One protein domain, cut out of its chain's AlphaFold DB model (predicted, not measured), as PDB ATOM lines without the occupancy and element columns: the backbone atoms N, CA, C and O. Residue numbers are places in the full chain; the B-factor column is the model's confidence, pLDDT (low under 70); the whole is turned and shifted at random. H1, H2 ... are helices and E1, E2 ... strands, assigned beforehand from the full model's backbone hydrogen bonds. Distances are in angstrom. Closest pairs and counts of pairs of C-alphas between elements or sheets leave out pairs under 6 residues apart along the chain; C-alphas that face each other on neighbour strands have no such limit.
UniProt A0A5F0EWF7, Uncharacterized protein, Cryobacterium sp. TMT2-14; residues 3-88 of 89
ATOM      1  N   LEU A   3     -37.581  35.876  50.759       94.94
ATOM      2  CA  LEU A   3     -37.043  34.625  51.294       94.94
ATOM      3  C   LEU A   3     -36.742  34.832  52.777       94.94
ATOM      4  O   LEU A   3     -36.148  35.846  53.144       94.94
ATOM      5  N   TYR A   4     -37.157  33.895  53.615       93.88
ATOM      6  CA  TYR A   4     -36.958  33.946  55.059       93.88
ATOM      7  C   TYR A   4     -36.720  32.540  55.607       93.88
ATOM      8  O   TYR A   4     -36.909  31.558  54.894       93.88
ATOM      9  N   ASP A   5     -36.277  32.466  56.864       94.62
ATOM     10  CA  ASP A   5     -36.049  31.200  57.572       94.62
ATOM     11  C   ASP A   5     -35.232  30.194  56.738       94.62
ATOM     12  O   ASP A   5     -35.689  29.117  56.361       94.62
ATOM     13  N   ILE A   6     -34.031  30.628  56.345       96.19
ATOM     14  CA  ILE A   6     -33.125  29.849  55.500       96.19
ATOM     15  C   ILE A   6     -32.236  29.005  56.405       96.19
ATOM     16  O   ILE A   6     -31.527  29.545  57.260       96.19
ATOM     17  N   SER A   7     -32.208  27.698  56.170       96.75
ATOM     18  CA  SER A   7     -31.297  26.781  56.851       96.75
ATOM     19  C   SER A   7     -30.684  25.785  55.870       96.75
ATOM     20  O   SER A   7     -31.264  25.456  54.836       96.75
ATOM     21  N   SER A   8     -29.465  25.331  56.155       95.69
ATOM     22  CA  SER A   8     -28.783  24.351  55.313       95.69
ATOM     23  C   SER A   8     -27.765  23.546  56.109       95.69
ATOM     24  O   SER A   8     -27.116  24.052  57.025       95.69
ATOM     25  N   THR A   9     -27.644  22.279  55.734       94.75
ATOM     26  CA  THR A   9     -26.636  21.317  56.167       94.75
ATOM     27  C   THR A   9     -26.031  20.642  54.932       94.75
ATOM     28  O   THR A   9     -26.465  20.880  53.804       94.75
ATOM     29  N   ASP A  10     -25.069  19.742  55.132       92.50
ATOM     30  CA  ASP A  10     -24.486  18.955  54.035       92.50
ATOM     31  C   ASP A  10     -25.501  18.017  53.349       92.50
ATOM     32  O   ASP A  10     -25.273  17.571  52.225       92.50
ATOM     33  N   SER A  11     -26.615  17.693  54.016       93.12
ATOM     34  CA  SER A  11     -27.620  16.736  53.535       93.12
ATOM     35  C   SER A  11     -28.991  17.347  53.254       93.12
ATOM     36  O   SER A  11     -29.829  16.670  52.658       93.12
ATOM     37  N   ALA A  12     -29.241  18.600  53.643       95.50
ATOM     38  CA  ALA A  12     -30.519  19.261  53.405       95.50
ATOM     39  C   ALA A  12     -30.396  20.784  53.261       95.50
ATOM     40  O   ALA A  12     -29.470  21.410  53.779       95.50
ATOM     41  N   ALA A  13     -31.359  21.394  52.580       96.62
ATOM     42  CA  ALA A  13     -31.569  22.834  52.594       96.62
ATOM     43  C   ALA A  13     -33.062  23.145  52.665       96.62
ATOM     44  O   ALA A  13     -33.866  22.528  51.969       96.62
ATOM     45  N   GLU A  14     -33.414  24.129  53.480       97.25
ATOM     46  CA  GLU A  14     -34.774  24.622  53.632       97.25
ATOM     47  C   GLU A  14     -34.794  26.134  53.420       97.25
ATOM     48  O   GLU A  14     -33.926  26.863  53.911       97.25
ATOM     49  N   VAL A  15     -35.790  26.614  52.680       97.25
ATOM     50  CA  VAL A  15     -36.052  28.046  52.528       97.25
ATOM     51  C   VAL A  15     -37.546  28.301  52.519       97.25
ATOM     52  O   VAL A  15     -38.283  27.723  51.717       97.25
ATOM     53  N   SER A  16     -37.989  29.203  53.386       96.88
ATOM     54  CA  SER A  16     -39.364  29.682  53.381       96.88
ATOM     55  C   SER A  16     -39.508  30.884  52.447       96.88
ATOM     56  O   SER A  16     -38.651  31.768  52.366       96.88
ATOM     57  N   VAL A  17     -40.603  30.908  51.697       94.94
ATOM     58  CA  VAL A  17     -40.905  31.908  50.674       94.94
ATOM     59  C   VAL A  17     -42.227  32.570  51.016       94.94
ATOM     60  O   VAL A  17     -43.229  31.901  51.239       94.94
ATOM     61  N   PHE A  18     -42.230  33.898  51.025       94.81
ATOM     62  CA  PHE A  18     -43.433  34.722  51.023       94.81
ATOM     63  C   PHE A  18     -43.572  35.355  49.639       94.81
ATOM     64  O   PHE A  18     -42.656  36.031  49.144       94.81
ATOM     65  N   ILE A  19     -44.721  35.171  49.001       92.81
ATOM     66  CA  ILE A  19     -45.003  35.746  47.688       92.81
ATOM     67  C   ILE A  19     -46.339  36.481  47.705       92.81
ATOM     68  O   ILE A  19     -47.316  36.015  48.278       92.81
ATOM     69  N   ALA A  20     -46.364  37.644  47.059       92.75
ATOM     70  CA  ALA A  20     -47.561  38.434  46.825       92.75
ATOM     71  C   ALA A  20     -47.747  38.598  45.315       92.75
ATOM     72  O   ALA A  20     -46.759  38.783  44.599       92.75
ATOM     73  N   SER A  21     -48.996  38.577  44.845       90.06
ATOM     74  CA  SER A  21     -49.344  38.800  43.435       90.06
ATOM     75  C   SER A  21     -48.989  40.206  42.945       90.06
ATOM     76  O   SER A  21     -48.927  40.440  41.742       90.06
ATOM     77  N   GLY A  22     -48.791  41.142  43.877       88.31
ATOM     78  CA  GLY A  22     -48.764  42.571  43.598       88.31
ATOM     79  C   GLY A  22     -50.173  43.152  43.432       88.31
ATOM     80  O   GLY A  22     -51.152  42.392  43.395       88.31
ATOM     81  N   PRO A  23     -50.274  44.490  43.353       87.62
ATOM     82  CA  PRO A  23     -51.546  45.193  43.278       87.62
ATOM     83  C   PRO A  23     -52.295  44.826  41.999       87.62
ATOM     84  O   PRO A  23     -51.720  44.806  40.906       87.62
ATOM     85  N   ARG A  24     -53.596  44.573  42.130       82.75
ATOM     86  CA  ARG A  24     -54.481  44.430  40.979       82.75
ATOM     87  C   ARG A  24     -54.797  45.816  40.406       82.75
ATOM     88  O   ARG A  24     -55.162  46.709  41.172       82.75
ATOM     89  N   PRO A  25     -54.655  46.021  39.087       72.12
ATOM     90  CA  PRO A  25     -55.060  47.272  38.463       72.12
ATOM     91  C   PRO A  25     -56.578  47.459  38.584       72.12
ATOM     92  O   PRO A  25     -57.336  46.512  38.376       72.12
ATOM     93  N   ASP A  26     -57.014  48.683  38.890       72.38
ATOM     94  CA  ASP A  26     -58.430  49.078  38.874       72.38
ATOM     95  C   ASP A  26     -58.883  49.316  37.427       72.38
ATOM     96  O   ASP A  26     -59.023  50.440  36.946       72.38
ATOM     97  N   VAL A  27     -58.997  48.215  36.690       76.00
ATOM     98  CA  VAL A  27     -59.562  48.157  35.342       76.00
ATOM     99  C   VAL A  27     -60.891  47.424  35.400       76.00
ATOM    100  O   VAL A  27     -61.070  46.494  36.190       76.00
ATOM    101  N   LEU A  28     -61.826  47.850  34.552       76.00
ATOM    102  CA  LEU A  28     -63.097  47.156  34.406       76.00
ATOM    103  C   LEU A  28     -62.836  45.713  33.960       76.00
ATOM    104  O   LEU A  28     -61.982  45.462  33.108       76.00
ATOM    105  N   THR A  29     -63.573  44.775  34.543       75.31
ATOM    106  CA  THR A  29     -63.650  43.391  34.084       75.31
ATOM    107  C   THR A  29     -64.208  43.342  32.663       75.31
ATOM    108  O   THR A  29     -64.763  44.325  32.164       75.31
ATOM    109  N   ASP A  30     -64.116  42.181  32.015       76.88
ATOM    110  CA  ASP A  30     -64.671  41.969  30.670       76.88
ATOM    111  C   ASP A  30     -66.185  42.268  30.596       76.88
ATOM    112  O   ASP A  30     -66.695  42.670  29.551       76.88
ATOM    113  N   ASP A  31     -66.883  42.168  31.733       80.00
ATOM    114  CA  ASP A  31     -68.302  42.507  31.896       80.00
ATOM    115  C   ASP A  31     -68.553  44.000  32.195       80.00
ATOM    116  O   ASP A  31     -69.679  44.409  32.493       80.00
ATOM    117  N   GLY A  32     -67.512  44.835  32.159       80.81
ATOM    118  CA  GLY A  32     -67.595  46.267  32.434       80.81
ATOM    119  C   GLY A  32     -67.814  46.613  33.910       80.81
ATOM    120  O   GLY A  32     -68.280  47.714  34.201       80.81
ATOM    121  N   GLN A  33     -67.520  45.700  34.842       77.88
ATOM    122  CA  GLN A  33     -67.663  45.934  36.284       77.88
ATOM    123  C   GLN A  33     -66.310  46.195  36.942       77.88
ATOM    124  O   GLN A  33     -65.286  45.710  36.480       77.88
ATOM    125  N   HIS A  34     -66.283  46.927  38.053       80.94
ATOM    126  CA  HIS A  34     -65.071  46.977  38.870       80.94
ATOM    127  C   HIS A  34     -64.826  45.615  39.521       80.94
ATOM    128  O   HIS A  34     -65.761  44.938  39.957       80.94
ATOM    129  N   TYR A  35     -63.558  45.225  39.604       80.38
ATOM    130  CA  TYR A  35     -63.170  44.026  40.328       80.38
ATOM    131  C   TYR A  35     -63.547  44.155  41.813       80.38
ATOM    132  O   TYR A  35     -63.096  45.069  42.501       80.38
ATOM    133  N   ASN A  36     -64.365  43.224  42.309       82.81
ATOM    134  CA  ASN A  36     -64.786  43.165  43.708       82.81
ATOM    135  C   ASN A  36     -64.103  41.985  44.413       82.81
ATOM    136  O   ASN A  36     -64.689  40.918  44.591       82.81
ATOM    137  N   GLY A  37     -62.831  42.161  44.757       86.06
ATOM    138  CA  GLY A  37     -62.037  41.161  45.461       86.06
ATOM    139  C   GLY A  37     -60.795  41.773  46.109       86.06
ATOM    140  O   GLY A  37     -60.662  42.998  46.137       86.06
ATOM    141  N   PRO A  38     -59.878  40.943  46.633       90.00
ATOM    142  CA  PRO A  38     -58.686  41.430  47.320       90.00
ATOM    143  C   PRO A  38     -57.823  42.331  46.434       90.00
ATOM    144  O   PRO A  38     -57.567  42.003  45.273       90.00
ATOM    145  N   SER A  39     -57.303  43.423  47.002       89.75
ATOM    146  CA  SER A  39     -56.408  44.358  46.297       89.75
ATOM    147  C   SER A  39     -55.137  43.664  45.800       89.75
ATOM    148  O   SER A  39     -54.585  44.018  44.760       89.75
ATOM    149  N   GLN A  40     -54.713  42.627  46.520       91.12
ATOM    150  CA  GLN A  40     -53.713  41.649  46.121       91.12
ATOM    151  C   GLN A  40     -53.875  40.368  46.942       91.12
ATOM    152  O   GLN A  40     -54.497  40.374  48.004       91.12
ATOM    153  N   VAL A  41     -53.298  39.269  46.466       92.38
ATOM    154  CA  VAL A  41     -53.255  38.007  47.212       92.38
ATOM    155  C   VAL A  41     -51.826  37.641  47.575       92.38
ATOM    156  O   VAL A  41     -50.886  38.026  46.877       92.38
ATOM    157  N   PHE A  42     -51.652  36.900  48.663       93.62
ATOM    158  CA  PHE A  42     -50.345  36.418  49.097       93.62
ATOM    159  C   PHE A  42     -50.405  35.007  49.661       93.62
ATOM    160  O   PHE A  42     -51.452  34.562  50.118       93.62
ATOM    161  N   THR A  43     -49.267  34.318  49.634       94.50
ATOM    162  CA  THR A  43     -49.118  32.974  50.192       94.50
ATOM    163  C   THR A  43     -47.712  32.740  50.734       94.50
ATOM    164  O   THR A  43     -46.773  33.484  50.415       94.50
ATOM    165  N   CYS A  44     -47.577  31.680  51.530       93.81
ATOM    166  CA  CYS A  44     -46.315  31.205  52.066       93.81
ATOM    167  C   CYS A  44     -46.141  29.712  51.831       93.81
ATOM    168  O   CYS A  44     -47.076  28.923  51.960       93.81
ATOM    169  N   TYR A  45     -44.917  29.322  51.508       93.62
ATOM    170  CA  TYR A  45     -44.534  27.923  51.407       93.62
ATOM    171  C   TYR A  45     -43.061  27.759  51.749       93.62
ATOM    172  O   TYR A  45     -42.280  28.705  51.652       93.62
ATOM    173  N   ARG A  46     -42.666  26.541  52.094       94.88
ATOM    174  CA  ARG A  46     -41.270  26.147  52.256       94.88
ATOM    175  C   ARG A  46     -40.843  25.256  51.106       94.88
ATOM    176  O   ARG A  46     -41.573  24.354  50.702       94.88
ATOM    177  N   VAL A  47     -39.659  25.523  50.576       95.06
ATOM    178  CA  VAL A  47     -38.956  24.621  49.669       95.06
ATOM    179  C   VAL A  47     -37.976  23.811  50.497       95.06
ATOM    180  O   VAL A  47     -37.202  24.375  51.269       95.06
ATOM    181  N   GLU A  48     -38.012  22.500  50.314       96.88
ATOM    182  CA  GLU A  48     -37.139  21.551  50.996       96.88
ATOM    183  C   GLU A  48     -36.329  20.804  49.944       96.88
ATOM    184  O   GLU A  48     -36.882  20.256  48.990       96.88
ATOM    185  N   ALA A  49     -35.015  20.785  50.104       96.19
ATOM    186  CA  ALA A  49     -34.104  20.021  49.275       96.19
ATOM    187  C   ALA A  49     -33.372  19.002  50.145       96.19
ATOM    188  O   ALA A  49     -32.820  19.360  51.183       96.19
ATOM    189  N   ALA A  50     -33.332  17.747  49.701       95.56
ATOM    190  CA  ALA A  50     -32.511  16.709  50.310       95.56
ATOM    191  C   ALA A  50     -31.394  16.291  49.350       95.56
ATOM    192  O   ALA A  50     -31.621  16.047  48.158       95.56
ATOM    193  N   PHE A  51     -30.181  16.203  49.886       92.88
ATOM    194  CA  PHE A  51     -28.969  15.851  49.163       92.88
ATOM    195  C   PHE A  51     -28.521  14.447  49.565       92.88
ATOM    196  O   PHE A  51     -28.513  14.084  50.740       92.88
ATOM    197  N   SER A  52     -28.115  13.647  48.582       88.75
ATOM    198  CA  SER A  52     -27.505  12.342  48.830       88.75
ATOM    199  C   SER A  52     -26.310  12.137  47.911       88.75
ATOM    200  O   SER A  52     -26.286  12.593  46.765       88.75
ATOM    201  N   SER A  53     -25.279  11.468  48.422       84.62
ATOM    202  CA  SER A  53     -24.084  11.179  47.638       84.62
ATOM    203  C   SER A  53     -24.424  10.205  46.509       84.62
ATOM    204  O   SER A  53     -24.790   9.060  46.770       84.62
ATOM    205  N   GLY A  54     -24.266  10.643  45.261       84.00
ATOM    206  CA  GLY A  54     -24.447   9.793  44.081       84.00
ATOM    207  C   GLY A  54     -25.853   9.792  43.476       84.00
ATOM    208  O   GLY A  54     -26.081   9.041  42.530       84.00
ATOM    209  N   ALA A  55     -26.771  10.638  43.955       85.69
ATOM    210  CA  ALA A  55     -28.058  10.874  43.301       85.69
ATOM    211  C   ALA A  55     -28.333  12.374  43.128       85.69
ATOM    212  O   ALA A  55     -27.709  13.221  43.769       85.69
ATOM    213  N   ALA A  56     -29.264  12.703  42.230       89.25
ATOM    214  CA  ALA A  56     -29.741  14.072  42.086       89.25
ATOM    215  C   ALA A  56     -30.466  14.520  43.373       89.25
ATOM    216  O   ALA A  56     -31.132  13.693  44.003       89.25
ATOM    217  N   PRO A  57     -30.371  15.804  43.757       88.69
ATOM    218  CA  PRO A  57     -31.140  16.330  44.876       88.69
ATOM    219  C   PRO A  57     -32.643  16.150  44.645       88.69
ATOM    220  O   PRO A  57     -33.139  16.409  43.546       88.69
ATOM    221  N   SER A  58     -33.376  15.741  45.679       93.00
ATOM    222  CA  SER A  58     -34.841  15.732  45.650       93.00
ATOM    223  C   SER A  58     -35.361  17.044  46.216       93.00
ATOM    224  O   SER A  58     -34.948  17.430  47.309       93.00
ATOM    225  N   VAL A  59     -36.270  17.703  45.497       94.31
ATOM    226  CA  VAL A  59     -36.867  18.977  45.916       94.31
ATOM    227  C   VAL A  59     -38.366  18.796  46.114       94.31
ATOM    228  O   VAL A  59     -39.051  18.273  45.235       94.31
ATOM    229  N   GLY A  60     -38.859  19.230  47.268       92.88
ATOM    230  CA  GLY A  60     -40.267  19.263  47.632       92.88
ATOM    231  C   GLY A  60     -40.721  20.671  48.005       92.88
ATOM    232  O   GLY A  60     -39.912  21.575  48.226       92.88
ATOM    233  N   ARG A  61     -42.041  20.850  48.078       91.44
ATOM    234  CA  ARG A  61     -42.670  22.085  48.544       91.44
ATOM    235  C   ARG A  61     -43.744  21.765  49.574       91.44
ATOM    236  O   ARG A  61     -44.583  20.903  49.334       91.44
ATOM    237  N   VAL A  62     -43.734  22.505  50.675       91.44
ATOM    238  CA  VAL A  62     -44.752  22.459  51.726       91.44
ATOM    239  C   VAL A  62     -45.478  23.796  51.744       91.44
ATOM    240  O   VAL A  62     -44.882  24.821  52.063       91.44
ATOM    241  N   THR A  63     -46.752  23.798  51.368       89.31
ATOM    242  CA  THR A  63     -47.612  24.986  51.457       89.31
ATOM    243  C   THR A  63     -48.048  25.185  52.905       89.31
ATOM    244  O   THR A  63     -48.416  24.216  53.566       89.31
ATOM    245  N   PHE A  64     -48.004  26.423  53.393       90.06
ATOM    246  CA  PHE A  64     -48.503  26.761  54.724       90.06
ATOM    247  C   PHE A  64     -49.956  27.234  54.670       90.06
ATOM    248  O   PHE A  64     -50.399  27.778  53.658       90.06
ATOM    249  N   ASP A  65     -50.679  27.036  55.775       89.19
ATOM    250  CA  ASP A  65     -52.050  27.534  55.954       89.19
ATOM    251  C   ASP A  65     -52.080  29.025  56.320       89.19
ATOM    252  O   ASP A  65     -53.109  29.688  56.181       89.19
ATOM    253  N   ASP A  66     -50.948  29.561  56.776       89.94
ATOM    254  CA  ASP A  66     -50.754  30.958  57.122       89.94
ATOM    255  C   ASP A  66     -49.327  31.444  56.808       89.94
ATOM    256  O   ASP A  66     -48.435  30.705  56.386       89.94
ATOM    257  N   CYS A  67     -49.131  32.753  56.952       93.44
ATOM    258  CA  CYS A  67     -47.844  33.418  56.785       93.44
ATOM    259  C   CYS A  67     -47.391  34.025  58.117       93.44
ATOM    260  O   CYS A  67     -48.239  34.461  58.901       93.44
ATOM    261  N   PRO A  68     -46.073  34.174  58.354       94.62
ATOM    262  CA  PRO A  68     -45.570  34.866  59.534       94.62
ATOM    263  C   PRO A  68     -46.187  36.260  59.684       94.62
ATOM    264  O   PRO A  68     -46.145  37.061  58.745       94.62
ATOM    265  N   ALA A  69     -46.700  36.572  60.877       94.88
ATOM    266  CA  ALA A  69     -47.428  37.817  61.147       94.88
ATOM    267  C   ALA A  69     -46.645  39.073  60.725       94.88
ATOM    268  O   ALA A  69     -47.195  39.943  60.061       94.88
ATOM    269  N   ALA A  70     -45.337  39.112  60.995       95.12
ATOM    270  CA  ALA A  70     -44.477  40.237  60.628       95.12
ATOM    271  C   ALA A  70     -44.417  40.510  59.112       95.12
ATOM    272  O   ALA A  70     -44.176  41.641  58.709       95.12
ATOM    273  N   LEU A  71     -44.619  39.496  58.261       93.75
ATOM    274  CA  LEU A  71     -44.687  39.677  56.806       93.75
ATOM    275  C   LEU A  71     -46.100  40.055  56.351       93.75
ATOM    276  O   LEU A  71     -46.249  40.842  55.418       93.75
ATOM    277  N   VAL A  72     -47.130  39.535  57.026       93.81
ATOM    278  CA  VAL A  72     -48.535  39.896  56.779       93.81
ATOM    279  C   VAL A  72     -48.795  41.367  57.111       93.81
ATOM    280  O   VAL A  72     -49.480  42.049  56.358       93.81
ATOM    281  N   GLU A  73     -48.201  41.889  58.184       94.31
ATOM    282  CA  GLU A  73     -48.329  43.294  58.598       94.31
ATOM    283  C   GLU A  73     -47.744  44.295  57.587       94.31
ATOM    284  O   GLU A  73     -48.118  45.465  57.589       94.31
ATOM    285  N   LEU A  74     -46.853  43.850  56.697       92.12
ATOM    286  CA  LEU A  74     -46.294  44.684  55.628       92.12
ATOM    287  C   LEU A  74     -47.225  44.796  54.415       92.12
ATOM    288  O   LEU A  74     -46.898  45.487  53.445       92.12
ATOM    289  N   MET A  75     -48.361  44.099  54.433       93.44
ATOM    290  CA  MET A  75     -49.280  44.074  53.312       93.44
ATOM    291  C   MET A  75     -50.192  45.309  53.303       93.44
ATOM    292  O   MET A  75     -50.667  45.739  54.352       93.44
ATOM    293  N   PRO A  76     -50.463  45.883  52.117       91.62
ATOM    294  CA  PRO A  76     -51.447  46.934  51.959       91.62
ATOM    295  C   PRO A  76     -52.830  46.456  52.400       91.62
ATOM    296  O   PRO A  76     -53.172  45.273  52.323       91.62
ATOM    297  N   GLU A  77     -53.643  47.424  52.800       90.62
ATOM    298  CA  GLU A  77     -55.038  47.199  53.145       90.62
ATOM    299  C   GLU A  77     -55.799  46.523  51.987       90.62
ATOM    300  O   GLU A  77     -55.565  46.783  50.800       90.62
ATOM    301  N   GLY A  78     -56.693  45.596  52.336       88.75
ATOM    302  CA  GLY A  78     -57.459  44.809  51.369       88.75
ATOM    303  C   GLY A  78     -56.693  43.647  50.724       88.75
ATOM    304  O   GLY A  78     -57.272  42.947  49.890       88.75
ATOM    305  N   ALA A  79     -55.428  43.413  51.093       93.19
ATOM    306  CA  ALA A  79     -54.723  42.192  50.721       93.19
ATOM    307  C   ALA A  79     -55.293  40.978  51.472       93.19
ATOM    308  O   ALA A  79     -55.641  41.078  52.647       93.19
ATOM    309  N   ALA A  80     -55.344  39.819  50.816       93.38
ATOM    310  CA  ALA A  80     -55.857  38.590  51.417       93.38
ATOM    311  C   ALA A  80     -54.891  37.415  51.250       93.38
ATOM    312  O   ALA A  80     -54.219  37.283  50.224       93.38
ATOM    313  N   PHE A  81     -54.857  36.539  52.252       92.44
ATOM    314  CA  PHE A  81     -54.179  35.257  52.124       92.44
ATOM    315  C   PHE A  81     -54.910  34.382  51.099       92.44
ATOM    316  O   PHE A  81     -56.142  34.346  51.062       92.44
ATOM    317  N   ALA A  82     -54.146  33.670  50.281       89.56
ATOM    318  CA  ALA A  82     -54.633  32.647  49.373       89.56
ATOM    319  C   ALA A  82     -53.795  31.376  49.551       89.56
ATOM    320  O   ALA A  82     -52.581  31.446  49.771       89.56
ATOM    321  N   SER A  83     -54.440  30.208  49.447       78.75
ATOM    322  CA  SER A  83     -53.720  28.935  49.495       78.75
ATOM    323  C   SER A  83     -52.691  28.869  48.364       78.75
ATOM    324  O   SER A  83     -52.868  29.472  47.300       78.75
ATOM    325  N   GLY A  84     -51.607  28.124  48.587       68.56
ATOM    326  CA  GLY A  84     -50.556  27.945  47.582       68.56
ATOM    327  C   GLY A  84     -51.074  27.392  46.250       68.56
ATOM    328  O   GLY A  84     -50.519  27.732  45.213       68.56
ATOM    329  N   GLU A  85     -52.187  26.649  46.259       68.50
ATOM    330  CA  GLU A  85     -52.848  26.118  45.056       68.50
ATOM    331  C   GLU A  85     -53.273  27.222  44.074       68.50
ATOM    332  O   GLU A  85     -53.259  27.021  42.864       68.50
ATOM    333  N   VAL A  86     -53.594  28.426  44.565       69.06
ATOM    334  CA  VAL A  86     -53.948  29.579  43.715       69.06
ATOM    335  C   VAL A  86     -52.737  30.093  42.918       69.06
ATOM    336  O   VAL A  86     -52.898  30.802  41.926       69.06
ATOM    337  N   PHE A  87     -51.522  29.733  43.333       65.75
ATOM    338  CA  PHE A  87     -50.264  30.115  42.692       65.75
ATOM    339  C   PHE A  87     -49.659  28.995  41.832       65.75
ATOM    340  O   PHE A  87     -48.585  29.199  41.264       65.75
ATOM    341  N   ASP A  88     -50.327  27.844  41.720       66.62
ATOM    342  CA  ASP A  88     -49.782  26.659  41.048       66.62
ATOM    343  C   ASP A  88     -49.983  26.616  39.531       66.62
ATOM    344  O   ASP A  88     -49.274  25.860  38.867       66.62
TER     345      ASP A  88
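AT A GLANCE: This is residues 3 to 88 of the 89 residues of an uncharacterized protein of Cryobacterium sp. TMT2-14 (UniProt A0A5F0EWF7). A long, narrow, twisted strip of antiparallel strands, E1 to E4, is drawn out at one end by the loop between E2 and E3, whose residues 28 to 33 stick out free. Short E5 pairs with the beginning of E3, the longest strand, and two one-turn helices are added: H2 over E3, and H1 grazing the sheet. The printed part has 86 residues with five named strands and two named helices; along the chain H1 comes between E4 and E5, and H2 follows E5; the class is mostly strand, and the sheet is branched and mixed, with E1 and E2, E2 and E3, and E3 and E4 antiparallel neighbours and E3 and E5 parallel ones. The whole is loose, with a radius of gyration of the C-alphas of 17.1 A, and spans 58 by 28 by 18 A.

IN THESE COORDINATES: E3, residues 40 to 50, is 33.0 A long, from C-alpha 40 at (-53.713, 41.649, 46.121) to C-alpha 50 at (-32.511, 16.709, 50.310). E2, residues 12 to 20, measures 26.5 A. E4, residues 58 to 63, measures 16.8 A and E1, residues 3 to 8, 13.8 A. E1 begins at C-alpha 3, (-37.043, 34.625, 51.294). E5 is residues 79 to 81, 7.1 A; H1 is residues 69 to 72, 5.0 A; H2 is residues 84 to 87, 5.4 A.

HOW THE PARTS SIT: E1 to E4 form a meander, each strand the antiparallel neighbour of the one before. E2 and E3 are a hairpin at 171 degrees; N 17 and O 45, 2.8 A apart, are within hydrogen-bond range. On the other side of E2 is E1, also in a hairpin, with N 4 and O 16 at 2.9 A. E4 and E5 are on one side of E3, with E2 on the other side. E3 pairs with E4 over residues 45 to 50, with N 46 and O 62 at 2.8 A, and with E5 over residues 40 to 42, with N 42 and O 80 at 3.0 A. The sheet is twisted, its C-alphas up to 4.3 A off the best plane. H2 is on the sheet at a height of 6.5 A, only just over E3, on which 3 of its 4 C-alphas fall; the closest C-alphas of H2 and E3, those of Gly 84 and Thr 43, are 5.8 A apart. H1 only grazes the sheet with residues 71 to 72. H1 and H2 are apart. Both helices are too short for an O i to N i+4 pair; in each, the one O i to N i+3 pair is within range.

THE WHOLE: The two C-alphas farthest apart, those of Gly 32 and Ser 53, are 57.9 A apart. The printed part has no cut. The link from E2 to E3, 19 residues, is long. Mean pLDDT of the printed part is 88.8; residues 84 to 88 are under 70.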